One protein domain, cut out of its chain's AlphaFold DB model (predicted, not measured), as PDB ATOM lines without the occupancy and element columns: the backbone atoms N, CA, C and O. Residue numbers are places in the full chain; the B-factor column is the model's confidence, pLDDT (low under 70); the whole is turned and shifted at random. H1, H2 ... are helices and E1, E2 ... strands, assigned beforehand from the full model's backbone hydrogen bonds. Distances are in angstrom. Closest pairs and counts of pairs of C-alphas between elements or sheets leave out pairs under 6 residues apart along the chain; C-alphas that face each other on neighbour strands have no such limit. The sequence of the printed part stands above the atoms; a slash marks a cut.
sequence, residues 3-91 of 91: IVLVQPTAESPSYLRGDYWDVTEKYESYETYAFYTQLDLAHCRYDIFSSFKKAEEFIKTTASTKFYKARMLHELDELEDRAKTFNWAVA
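What this domain is: This is residues 3 to 91 of the 91 residues of an uncharacterized protein of Lactobacillus reuteri (UniProt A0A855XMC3). A small, strongly twisted sheet of three short strands is held between a single helix, H1, over one face and a helical hairpin, H2 and H3, over the other. H3 is by far the longest element, and its last part, residues 84 to 89, sticks out past the body together with residues 90 and 91. The printed part has 89 residues with three named strands and three named helices, in the order E1, E2, H1, E3, H2, H3; the sheet runs E2, E1, E3, antiparallel throughout, and the class is mixed, helices and strands. The whole is compact, with a radius of gyration of the C-alphas of 13.9 A and spans of 43 by 34 by 21 A.

Where its parts are: The sheet is made of E1, residues 3 to 7, E2, residues 20 to 24, and E3, residues 45 to 49, which measure 13.1 A, 13.6 A and 13.7 A. E1 begins at C-alpha 3, (50.481, 6.995, 131.212). H1, residues 30 to 41, measures 16.1 A and begins at C-alpha 30, (61.827, 12.365, 142.821). H2, residues 52 to 61, measures 14.3 A. H3, residues 66 to 89, measures 34.9 A and ends at C-alpha 89, (47.877, -7.994, 144.896).

How they stand to each other: E1 is the inner strand. E1 and E3 are antiparallel at 161 degrees, with N 5 and O 47 at 2.9 A. E1 and E2, a hairpin, are antiparallel at 140 degrees, with N 4 and O 22 at 2.8 A. H1 is on the sheet at a height of 8.5 A, over E3 and along the strands; the closest C-alphas of H1 and E3 are those of Leu 39 and Arg 45, 7.4 A apart. E2, H1 and E3 form a split strand-helix-strand unit, two strands running the same way with E1 between them, and its crossover is right-handed. H2 and H3 are on the opposite face from H1, which gives three layers, helices on both faces of a sheet. H2 lies over E1 and E3 at a height of 9.8 A. H3 lies over E2; the closest C-alphas are those of Trp 21 and Leu 76, 6.8 A apart. H2 touches residues 69 to 80 of H3 alone, at a shallow tilt of 2 degrees, opposite ways, with the C-alphas of Ile 59 and Lys 69 closest at 6.0 A. H1 is apart from H2 and H3. In H1, H2 and H3 every O i to N i+4 pair is within hydrogen-bond range.

The domain as a whole: The C-alphas of Ala 10 and Ala 91 are the two farthest apart, 42.9 A. The printed part has no cut. The link from E1 to E2, residues 8 to 19, is long; the other links are tight. Residues 62 to 67, of which 66 and 67 belong to H3, also stand free. The mean pLDDT of the printed part is 90.7, and residues 86 to 91 are under 70.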
ATOM      1  N   ILE A   3      50.032   7.821 132.335       95.69
ATOM      2  CA  ILE A   3      50.481   6.995 131.212       95.69
ATOM      3  C   ILE A   3      51.300   7.893 130.291       95.69
ATOM      4  O   ILE A   3      50.857   8.997 129.972       95.69
ATOM      5  N   VAL A   4      52.468   7.431 129.867       96.75
ATOM      6  CA  VAL A   4      53.399   8.198 129.039       96.75
ATOM      7  C   VAL A   4      53.660   7.432 127.748       96.75
ATOM      8  O   VAL A   4      54.101   6.286 127.792       96.75
ATOM      9  N   LEU A   5      53.387   8.049 126.600       97.75
ATOM     10  CA  LEU A   5      53.897   7.567 125.316       97.75
ATOM     11  C   LEU A   5      55.283   8.159 125.127       97.75
ATOM     12  O   LEU A   5      55.393   9.374 125.013       97.75
ATOM     13  N   VAL A   6      56.318   7.334 125.069       97.81
ATOM     14  CA  VAL A   6      57.686   7.780 124.799       97.81
ATOM     15  C   VAL A   6      58.019   7.523 123.338       97.81
ATOM     16  O   VAL A   6      57.780   6.434 122.819       97.81
ATOM     17  N   GLN A   7      58.591   8.526 122.677       97.19
ATOM     18  CA  GLN A   7      58.923   8.510 121.257       97.19
ATOM     19  C   GLN A   7      60.391   8.914 121.064       97.19
ATOM     20  O   GLN A   7      60.717  10.109 121.091       97.19
ATOM     21  N   PRO A   8      61.299   7.940 120.891       97.06
ATOM     22  CA  PRO A   8      62.696   8.217 120.578       97.06
ATOM     23  C   PRO A   8      62.829   9.062 119.305       97.06
ATOM     24  O   PRO A   8      62.068   8.902 118.347       97.06
ATOM     25  N   THR A   9      63.804   9.964 119.275       95.38
ATOM     26  CA  THR A   9      64.102  10.803 118.107       95.38
ATOM     27  C   THR A   9      65.377  10.338 117.401       95.38
ATOM     28  O   THR A   9      66.009   9.361 117.794       95.38
ATOM     29  N   ALA A  10      65.781  11.048 116.343       94.25
ATOM     30  CA  ALA A  10      67.038  10.776 115.644       94.25
ATOM     31  C   ALA A  10      68.287  10.990 116.523       94.25
ATOM     32  O   ALA A  10      69.345  10.448 116.211       94.25
ATOM     33  N   GLU A  11      68.169  11.771 117.600       96.12
ATOM     34  CA  GLU A  11      69.247  12.038 118.560       96.12
ATOM     35  C   GLU A  11      69.238  11.048 119.735       96.12
ATOM     36  O   GLU A  11      70.175  11.023 120.534       96.12
ATOM     37  N   SER A  12      68.201  10.210 119.841       96.50
ATOM     38  CA  SER A  12      68.092   9.238 120.921       96.50
ATOM     39  C   SER A  12      69.120   8.108 120.806       96.50
ATOM     40  O   SER A  12      69.536   7.736 119.703       96.50
ATOM     41  N   PRO A  13      69.516   7.495 121.939       95.00
ATOM     42  CA  PRO A  13      70.394   6.335 121.934       95.00
ATOM     43  C   PRO A  13      69.874   5.198 121.042       95.00
ATOM     44  O   PRO A  13      68.703   4.832 121.089       95.00
ATOM     45  N   SER A  14      70.771   4.557 120.289       92.50
ATOM     46  CA  SER A  14      70.432   3.551 119.262       92.50
ATOM     47  C   SER A  14      69.780   2.257 119.778       92.50
ATOM     48  O   SER A  14      69.326   1.418 118.986       92.50
ATOM     49  N   TYR A  15      69.747   2.061 121.098       89.75
ATOM     50  CA  TYR A  15      69.019   0.968 121.736       89.75
ATOM     51  C   TYR A  15      67.520   1.274 121.912       89.75
ATOM     52  O   TYR A  15      66.735   0.335 122.025       89.75
ATOM     53  N   LEU A  16      67.099   2.543 121.866       91.62
ATOM     54  CA  LEU A  16      65.691   2.950 121.871       91.62
ATOM     55  C   LEU A  16      65.160   2.951 120.433       91.62
ATOM     56  O   LEU A  16      65.278   3.929 119.703       91.62
ATOM     57  N   ARG A  17      64.629   1.805 119.993       82.81
ATOM     58  CA  ARG A  17      64.333   1.546 118.569       82.81
ATOM     59  C   ARG A  17      62.884   1.784 118.144       82.81
ATOM     60  O   ARG A  17      62.556   1.543 116.984       82.81
ATOM     61  N   GLY A  18      62.023   2.247 119.041       91.81
ATOM     62  CA  GLY A  18      60.648   2.577 118.690       91.81
ATOM     63  C   GLY A  18      59.849   3.116 119.860       91.81
ATOM     64  O   GLY A  18      60.268   2.997 121.010       91.81
ATOM     65  N   ASP A  19      58.701   3.699 119.528       96.88
ATOM     66  CA  ASP A  19      57.757   4.229 120.503       96.88
ATOM     67  C   ASP A  19      57.290   3.132 121.462       96.88
ATOM     68  O   ASP A  19      57.026   2.001 121.025       96.88
ATOM     69  N   TYR A  20      57.156   3.486 122.736       96.44
ATOM     70  CA  TYR A  20      56.737   2.580 123.800       96.44
ATOM     71  C   TYR A  20      55.909   3.302 124.863       96.44
ATOM     72  O   TYR A  20      55.955   4.527 124.987       96.44
ATOM     73  N   TRP A  21      55.153   2.528 125.635       97.00
ATOM     74  CA  TRP A  21      54.410   3.030 126.787       97.00
ATOM     75  C   TRP A  21      55.191   2.876 128.081       97.00
ATOM     76  O   TRP A  21      55.812   1.840 128.316       97.00
ATOM     77  N   ASP A  22      55.067   3.870 128.950       94.19
ATOM     78  CA  ASP A  22      55.531   3.815 130.330       94.19
ATOM     79  C   ASP A  22      54.479   4.392 131.288       94.19
ATOM     80  O   ASP A  22      53.476   4.985 130.867       94.19
ATOM     81  N   VAL A  23      54.687   4.211 132.590       92.12
ATOM     82  CA  VAL A  23      53.815   4.737 133.639       92.12
ATOM     83  C   VAL A  23      54.609   5.436 134.725       92.12
ATOM     84  O   VAL A  23      55.641   4.960 135.181       92.12
ATOM     85  N   THR A  24      54.074   6.556 135.198       89.75
ATOM     86  CA  THR A  24      54.630   7.288 136.337       89.75
ATOM     87  C   THR A  24      53.575   7.536 137.406       89.75
ATOM     88  O   THR A  24      52.363   7.328 137.217       89.75
ATOM     89  N   GLU A  25      54.022   7.960 138.583       84.88
ATOM     90  CA  GLU A  25      53.113   8.378 139.637       84.88
ATOM     91  C   GLU A  25      52.407   9.689 139.277       84.88
ATOM     92  O   GLU A  25      52.878  10.503 138.491       84.88
ATOM     93  N   LYS A  26      51.219   9.899 139.857       72.31
ATOM     94  CA  LYS A  26      50.435  11.120 139.600       72.31
ATOM     95  C   LYS A  26      51.011  12.347 140.316       72.31
ATOM     96  O   LYS A  26      50.667  13.468 139.958       72.31
ATOM     97  N   TYR A  27      51.822  12.124 141.346       71.06
ATOM     98  CA  TYR A  27      52.421  13.174 142.154       71.06
ATOM     99  C   TYR A  27      53.879  13.378 141.743       71.06
ATOM    100  O   TYR A  27      54.540  12.442 141.286       71.06
ATOM    101  N   GLU A  28      54.366  14.606 141.906       71.94
ATOM    102  CA  GLU A  28      55.771  14.959 141.702       71.94
ATOM    103  C   GLU A  28      56.629  14.281 142.779       71.94
ATOM    104  O   GLU A  28      56.904  14.841 143.840       71.94
ATOM    105  N   SER A  29      57.006  13.032 142.524       85.25
ATOM    106  CA  SER A  29      58.041  12.326 143.268       85.25
ATOM    107  C   SER A  29      59.399  12.567 142.611       85.25
ATOM    108  O   SER A  29      59.499  12.923 141.431       85.25
ATOM    109  N   TYR A  30      60.472  12.348 143.374       87.62
ATOM    110  CA  TYR A  30      61.827  12.365 142.821       87.62
ATOM    111  C   TYR A  30      61.981  11.362 141.667       87.62
ATOM    112  O   TYR A  30      62.672  11.646 140.695       87.62
ATOM    113  N   GLU A  31      61.296  10.219 141.740       87.19
ATOM    114  CA  GLU A  31      61.301   9.201 140.688       87.19
ATOM    115  C   GLU A  31      60.643   9.710 139.404       87.19
ATOM    116  O   GLU A  31      61.222   9.579 138.328       87.19
ATOM    117  N   THR A  32      59.488  10.375 139.514       89.88
ATOM    118  CA  THR A  32      58.821  11.018 138.373       89.88
ATOM    119  C   THR A  32      59.719  12.086 137.737       89.88
ATOM    120  O   THR A  32      59.847  12.140 136.515       89.88
ATOM    121  N   TYR A  33      60.395  12.910 138.547       90.56
ATOM    122  CA  TYR A  33      61.347  13.909 138.048       90.56
ATOM    123  C   TYR A  33      62.550  13.267 137.341       90.56
ATOM    124  O   TYR A  33      62.922  13.680 136.238       90.56
ATOM    125  N   ALA A  34      63.149  12.245 137.954       92.44
ATOM    126  CA  ALA A  34      64.288  11.531 137.392       92.44
ATOM    127  C   ALA A  34      63.925  10.848 136.067       92.44
ATOM    128  O   ALA A  34      64.716  10.898 135.129       92.44
ATOM    129  N   PHE A  35      62.723  10.275 135.968       93.75
ATOM    130  CA  PHE A  35      62.207   9.669 134.745       93.75
ATOM    131  C   PHE A  35      62.149  10.672 133.587       93.75
ATOM    132  O   PHE A  35      62.779  10.444 132.556       93.75
ATOM    133  N   TYR A  36      61.473  11.813 133.758       94.62
ATOM    134  CA  TYR A  36      61.389  12.814 132.685       94.62
ATOM    135  C   TYR A  36      62.759  13.405 132.345       94.62
ATOM    136  O   TYR A  36      63.085  13.545 131.170       94.62
ATOM    137  N   THR A  37      63.609  13.634 133.350       95.69
ATOM    138  CA  THR A  37      64.994  14.081 133.127       95.69
ATOM    139  C   THR A  37      65.777  13.080 132.271       95.69
ATOM    140  O   THR A  37      66.533  13.477 131.389       95.69
ATOM    141  N   GLN A  38      65.604  11.774 132.496       95.56
ATOM    142  CA  GLN A  38      66.242  10.743 131.675       95.56
ATOM    143  C   GLN A  38      65.710  10.734 130.242       95.56
ATOM    144  O   GLN A  38      66.505  10.573 129.320       95.56
ATOM    145  N   LEU A  39      64.404  10.934 130.040       96.25
ATOM    146  CA  LEU A  39      63.829  11.053 128.698       96.25
ATOM    147  C   LEU A  39      64.390  12.266 127.949       96.25
ATOM    148  O   LEU A  39      64.777  12.131 126.787       96.25
ATOM    149  N   ASP A  40      64.495  13.412 128.624       96.31
ATOM    150  CA  ASP A  40      65.057  14.638 128.054       96.31
ATOM    151  C   ASP A  40      66.539  14.444 127.686       96.31
ATOM    152  O   ASP A  40      66.956  14.767 126.575       96.31
ATOM    153  N   LEU A  41      67.335  13.837 128.578       97.12
ATOM    154  CA  LEU A  41      68.743  13.498 128.321       97.12
ATOM    155  C   LEU A  41      68.916  12.457 127.208       97.12
ATOM    156  O   LEU A  41      69.940  12.443 126.528       97.12
ATOM    157  N   ALA A  42      67.933  11.578 127.022       96.81
ATOM    158  CA  ALA A  42      67.889  10.611 125.932       96.81
ATOM    159  C   ALA A  42      67.276  11.193 124.647       96.81
ATOM    160  O   ALA A  42      67.048  10.442 123.696       96.81
ATOM    161  N   HIS A  43      67.009  12.503 124.595       96.44
ATOM    162  CA  HIS A  43      66.423  13.193 123.444       96.44
ATOM    163  C   HIS A  43      65.091  12.575 122.977       96.44
ATOM    164  O   HIS A  43      64.782  12.572 121.783       96.44
ATOM    165  N   CYS A  44      64.303  12.014 123.893       97.69
ATOM    166  CA  CYS A  44      62.987  11.459 123.595       97.69
ATOM    167  C   CYS A  44      61.915  12.558 123.607       97.69
ATOM    168  O   CYS A  44      61.979  13.506 124.385       97.69
ATOM    169  N   ARG A  45      60.880  12.404 122.779       96.81
ATOM    170  CA  ARG A  45      59.606  13.119 122.944       96.81
ATOM    171  C   ARG A  45      58.662  12.279 123.787       96.81
ATOM    172  O   ARG A  45      58.808  11.056 123.835       96.81
ATOM    173  N   TYR A  46      57.690  12.918 124.423       96.81
ATOM    174  CA  TYR A  46      56.668  12.190 125.155       96.81
ATOM    175  C   TYR A  46      55.318  12.903 125.187       96.81
ATOM    176  O   TYR A  46      55.252  14.128 125.278       96.81
ATOM    177  N   ASP A  47      54.251  12.105 125.173       97.00
ATOM    178  CA  ASP A  47      52.877  12.541 125.414       97.00
ATOM    179  C   ASP A  47      52.369  11.957 126.733       97.00
ATOM    180  O   ASP A  47      52.593  10.785 127.045       97.00
ATOM    181  N   ILE A  48      51.661  12.776 127.510       95.62
ATOM    182  CA  ILE A  48      51.226  12.439 128.867       95.62
ATOM    183  C   ILE A  48      49.703  12.311 128.911       95.62
ATOM    184  O   ILE A  48      48.968  13.231 128.549       95.62
ATOM    185  N   PHE A  49      49.214  11.192 129.443       95.81
ATOM    186  CA  PHE A  49      47.793  10.882 129.535       95.81
ATOM    187  C   PHE A  49      47.365  10.616 130.977       95.81
ATOM    188  O   PHE A  49      47.974   9.849 131.722       95.81
ATOM    189  N   SER A  50      46.238  11.217 131.370       93.25
ATOM    190  CA  SER A  50      45.674  11.051 132.715       93.25
ATOM    191  C   SER A  50      44.895   9.739 132.911       93.25
ATOM    192  O   SER A  50      44.397   9.499 134.010       93.25
ATOM    193  N   SER A  51      44.685   8.950 131.853       94.06
ATOM    194  CA  SER A  51      43.981   7.660 131.887       94.06
ATOM    195  C   SER A  51      44.255   6.828 130.627       94.06
ATOM    196  O   SER A  51      44.501   7.395 129.562       94.06
ATOM    197  N   PHE A  52      44.122   5.499 130.733       95.75
ATOM    198  CA  PHE A  52      44.230   4.570 129.596       95.75
ATOM    199  C   PHE A  52      43.269   4.922 128.462       95.75
ATOM    200  O   PHE A  52      43.691   5.030 127.319       95.75
ATOM    201  N   LYS A  53      42.011   5.251 128.787       96.50
ATOM    202  CA  LYS A  53      41.016   5.686 127.796       96.50
ATOM    203  C   LYS A  53      41.504   6.855 126.923       96.50
ATOM    204  O   LYS A  53      41.280   6.851 125.719       96.50
ATOM    205  N   LYS A  54      42.181   7.851 127.510       97.44
ATOM    206  CA  LYS A  54      42.713   8.993 126.745       97.44
ATOM    207  C   LYS A  54      43.884   8.592 125.847       97.44
ATOM    208  O   LYS A  54      43.957   9.060 124.715       97.44
ATOM    209  N   ALA A  55      44.778   7.736 126.342       97.62
ATOM    210  CA  ALA A  55      45.880   7.194 125.549       97.62
ATOM    211  C   ALA A  55      45.360   6.349 124.368       97.62
ATOM    212  O   ALA A  55      45.833   6.478 123.240       97.62
ATOM    213  N   GLU A  56      44.319   5.548 124.598       98.06
ATOM    214  CA  GLU A  56      43.659   4.729 123.580       98.06
ATOM    215  C   GLU A  56      43.011   5.595 122.482       98.06
ATOM    216  O   GLU A  56      43.213   5.363 121.286       98.06
ATOM    217  N   GLU A  57      42.256   6.625 122.879       98.19
ATOM    218  CA  GLU A  57      41.645   7.598 121.965       98.19
ATOM    219  C   GLU A  57      42.702   8.333 121.128       98.19
ATOM    220  O   GLU A  57      42.522   8.500 119.916       98.19
ATOM    221  N   PHE A  58      43.829   8.709 121.738       98.00
ATOM    222  CA  PHE A  58      44.958   9.306 121.028       98.00
ATOM    223  C   PHE A  58      45.469   8.377 119.920       98.00
ATOM    224  O   PHE A  58      45.406   8.742 118.749       98.00
ATOM    225  N   ILE A  59      45.846   7.131 120.228       97.88
ATOM    226  CA  ILE A  59      46.351   6.193 119.208       97.88
ATOM    227  C   ILE A  59      45.342   5.937 118.086       97.88
ATOM    228  O   ILE A  59      45.713   5.870 116.907       97.88
ATOM    229  N   LYS A  60      44.055   5.795 118.423       97.31
ATOM    230  CA  LYS A  60      42.997   5.579 117.426       97.31
ATOM    231  C   LYS A  60      42.915   6.737 116.433       97.31
ATOM    232  O   LYS A  60      42.717   6.491 115.238       97.31
ATOM    233  N   THR A  61      43.120   7.967 116.901       96.94
ATOM    234  CA  THR A  61      43.007   9.192 116.097       96.94
ATOM    235  C   THR A  61      44.310   9.618 115.413       96.94
ATOM    236  O   THR A  61      44.240  10.275 114.377       96.94
ATOM    237  N   THR A  62      45.480   9.181 115.890       95.25
ATOM    238  CA  THR A  62      46.781   9.520 115.287       95.25
ATOM    239  C   THR A  62      46.870   9.106 113.815       95.25
ATOM    240  O   THR A  62      46.383   8.046 113.404       95.25
ATOM    241  N   ALA A  63      47.531   9.925 112.995       95.62
ATOM    242  CA  ALA A  63      47.800   9.655 111.583       95.62
ATOM    243  C   ALA A  63      48.946   8.636 111.385       95.62
ATOM    244  O   ALA A  63      49.961   8.933 110.762       95.62
ATOM    245  N   SER A  64      48.772   7.422 111.914       94.62
ATOM    246  CA  SER A  64      49.747   6.323 111.836       94.62
ATOM    247  C   SER A  64      49.191   5.105 111.100       94.62
ATOM    248  O   SER A  64      47.983   4.960 110.897       94.62
ATOM    249  N   THR A  65      50.083   4.188 110.715       97.31
ATOM    250  CA  THR A  65      49.706   2.946 110.028       97.31
ATOM    251  C   THR A  65      48.818   2.059 110.905       97.31
ATOM    252  O   THR A  65      48.892   2.084 112.134       97.31
ATOM    253  N   LYS A  66      47.999   1.208 110.272       97.06
ATOM    254  CA  LYS A  66      47.164   0.225 110.987       97.06
ATOM    255  C   LYS A  66      47.999  -0.684 111.898       97.06
ATOM    256  O   LYS A  66      47.576  -0.972 113.011       97.06
ATOM    257  N   PHE A  67      49.176  -1.106 111.433       97.00
ATOM    258  CA  PHE A  67      50.086  -1.958 112.203       97.00
ATOM    259  C   PHE A  67      50.638  -1.248 113.436       97.00
ATOM    260  O   PHE A  67      50.636  -1.831 114.515       97.00
ATOM    261  N   TYR A  68      51.041   0.019 113.297       97.00
ATOM    262  CA  TYR A  68      51.472   0.826 114.434       97.00
ATOM    263  C   TYR A  68      50.357   0.938 115.476       97.00
ATOM    264  O   TYR A  68      50.581   0.630 116.641       97.00
ATOM    265  N   LYS A  69      49.138   1.299 115.053       98.25
ATOM    266  CA  LYS A  69      47.994   1.422 115.969       98.25
ATOM    267  C   LYS A  69      47.704   0.114 116.698       98.25
ATOM    268  O   LYS A  69      47.526   0.130 117.906       98.25
ATOM    269  N   ALA A  70      47.688  -1.006 115.975       98.06
ATOM    270  CA  ALA A  70      47.449  -2.318 116.567       98.06
ATOM    271  C   ALA A  70      48.504  -2.679 117.623       98.06
ATOM    272  O   ALA A  70      48.135  -3.121 118.706       98.06
ATOM    273  N   ARG A  71      49.793  -2.435 117.340       97.56
ATOM    274  CA  ARG A  71      50.879  -2.655 118.305       97.56
ATOM    275  C   ARG A  71      50.712  -1.779 119.547       97.56
ATOM    276  O   ARG A  71      50.692  -2.307 120.649       97.56
ATOM    277  N   MET A  72      50.555  -0.465 119.366       98.06
ATOM    278  CA  MET A  72      50.473   0.462 120.499       98.06
ATOM    279  C   MET A  72      49.239   0.205 121.367       98.06
ATOM    280  O   MET A  72      49.328   0.343 122.579       98.06
ATOM    281  N   LEU A  73      48.097  -0.161 120.778       98.31
ATOM    282  CA  LEU A  73      46.900  -0.515 121.549       98.31
ATOM    283  C   LEU A  73      47.110  -1.807 122.345       98.31
ATOM    284  O   LEU A  73      46.769  -1.850 123.518       98.31
ATOM    285  N   HIS A  74      47.732  -2.820 121.741       97.81
ATOM    286  CA  HIS A  74      48.033  -4.069 122.435       97.81
ATOM    287  C   HIS A  74      48.979  -3.863 123.628       97.81
ATOM    288  O   HIS A  74      48.689  -4.332 124.723       97.81
ATOM    289  N   GLU A  75      50.066  -3.108 123.446       96.88
ATOM    290  CA  GLU A  75      50.998  -2.777 124.536       96.88
ATOM    291  C   GLU A  75      50.316  -1.965 125.655       96.88
ATOM    292  O   GLU A  75      50.646  -2.117 126.834       96.88
ATOM    293  N   LEU A  76      49.355  -1.106 125.297       96.69
ATOM    294  CA  LEU A  76      48.575  -0.323 126.252       96.69
ATOM    295  C   LEU A  76      47.628  -1.212 127.077       96.69
ATOM    296  O   LEU A  76      47.543  -1.026 128.291       96.69
ATOM    297  N   ASP A  77      46.979  -2.194 126.445       96.31
ATOM    298  CA  ASP A  77      46.132  -3.187 127.121       96.31
ATOM    299  C   ASP A  77      46.958  -4.025 128.116       96.31
ATOM    300  O   ASP A  77      46.576  -4.176 129.279       96.31
ATOM    301  N   GLU A  78      48.145  -4.497 127.714       94.88
ATOM    302  CA  GLU A  78      49.060  -5.239 128.598       94.88
ATOM    303  C   GLU A  78      49.521  -4.401 129.803       94.88
ATOM    304  O   GLU A  78      49.733  -4.910 130.910       94.88
ATOM    305  N   LEU A  79      49.717  -3.099 129.604       93.62
ATOM    306  CA  LEU A  79      50.064  -2.170 130.674       93.62
ATOM    307  C   LEU A  79      48.890  -1.963 131.644       93.62
ATOM    308  O   LEU A  79      49.101  -1.943 132.862       93.62
ATOM    309  N   GLU A  80      47.664  -1.854 131.135       92.94
ATOM    310  CA  GLU A  80      46.453  -1.737 131.951       92.94
ATOM    311  C   GLU A  80      46.219  -2.990 132.804       92.94
ATOM    312  O   GLU A  80      45.953  -2.883 134.006       92.94
ATOM    313  N   ASP A  81      46.379  -4.176 132.221       90.50
ATOM    314  CA  ASP A  81      46.202  -5.449 132.923       90.50
ATOM    315  C   ASP A  81      47.244  -5.654 134.026       90.50
ATOM    316  O   ASP A  81      46.910  -6.090 135.138       90.50
ATOM    317  N   ARG A  82      48.498  -5.252 133.784       86.56
ATOM    318  CA  ARG A  82      49.530  -5.230 134.832       86.56
ATOM    319  C   ARG A  82      49.152  -4.281 135.964       86.56
ATOM    320  O   ARG A  82      49.206  -4.681 137.126       86.56
ATOM    321  N   ALA A  83      48.707  -3.065 135.653       82.81
ATOM    322  CA  ALA A  83      48.299  -2.096 136.671       82.81
ATOM    323  C   ALA A  83      47.117  -2.598 137.525       82.81
ATOM    324  O   ALA A  83      47.114  -2.425 138.744       82.81
ATOM    325  N   LYS A  84      46.131  -3.270 136.915       78.75
ATOM    326  CA  LYS A  84      45.023  -3.926 137.636       78.75
ATOM    327  C   LYS A  84      45.518  -5.043 138.554       78.75
ATOM    328  O   LYS A  84      45.081  -5.122 139.700       78.75
ATOM    329  N   THR A  85      46.446  -5.870 138.074       70.31
ATOM    330  CA  THR A  85      47.012  -6.994 138.837       70.31
ATOM    331  C   THR A  85      47.775  -6.516 140.072       70.31
ATOM    332  O   THR A  85      47.596  -7.073 141.154       70.31
ATOM    333  N   PHE A  86      48.566  -5.445 139.956       61.31
ATOM    334  CA  PHE A  86      49.235  -4.840 141.112       61.31
ATOM    335  C   PHE A  86      48.239  -4.271 142.128       61.31
ATOM    336  O   PHE A  86      48.406  -4.491 143.321       61.31
ATOM    337  N   ASN A  87      47.168  -3.612 141.677       61.12
ATOM    338  CA  ASN A  87      46.133  -3.113 142.587       61.12
ATOM    339  C   ASN A  87      45.382  -4.241 143.315       61.12
ATOM    340  O   ASN A  87      44.991  -4.053 144.459       61.12
ATOM    341  N   TRP A  88      45.195  -5.406 142.682       50.62
ATOM    342  CA  TRP A  88      44.646  -6.596 143.346       50.62
ATOM    343  C   TRP A  88      45.617  -7.146 144.393       50.62
ATOM    344  O   TRP A  88      45.205  -7.475 145.499       50.62
ATOM    345  N   ALA A  89      46.897  -7.308 144.047       51.66
ATOM    346  CA  ALA A  89      47.877  -7.994 144.896       51.66
ATOM    347  C   ALA A  89      48.241  -7.228 146.182       51.66
ATOM    348  O   ALA A  89      48.877  -7.791 147.070       51.66
ATOM    349  N   VAL A  90      47.863  -5.953 146.259       50.03
ATOM    350  CA  VAL A  90      48.132  -5.046 147.385       50.03
ATOM    351  C   VAL A  90      46.847  -4.741 148.187       50.03
ATOM    352  O   VAL A  90      46.910  -4.013 149.178       50.03
ATOM    353  N   ALA A  91      45.692  -5.284 147.774       47.38
ATOM    354  CA  ALA A  91      44.384  -5.103 148.421       47.38
ATOM    355  C   ALA A  91      44.026  -6.204 149.436       47.38
ATOM    356  O   ALA A  91      44.769  -7.206 149.548       47.38
TER     357      ALA A  91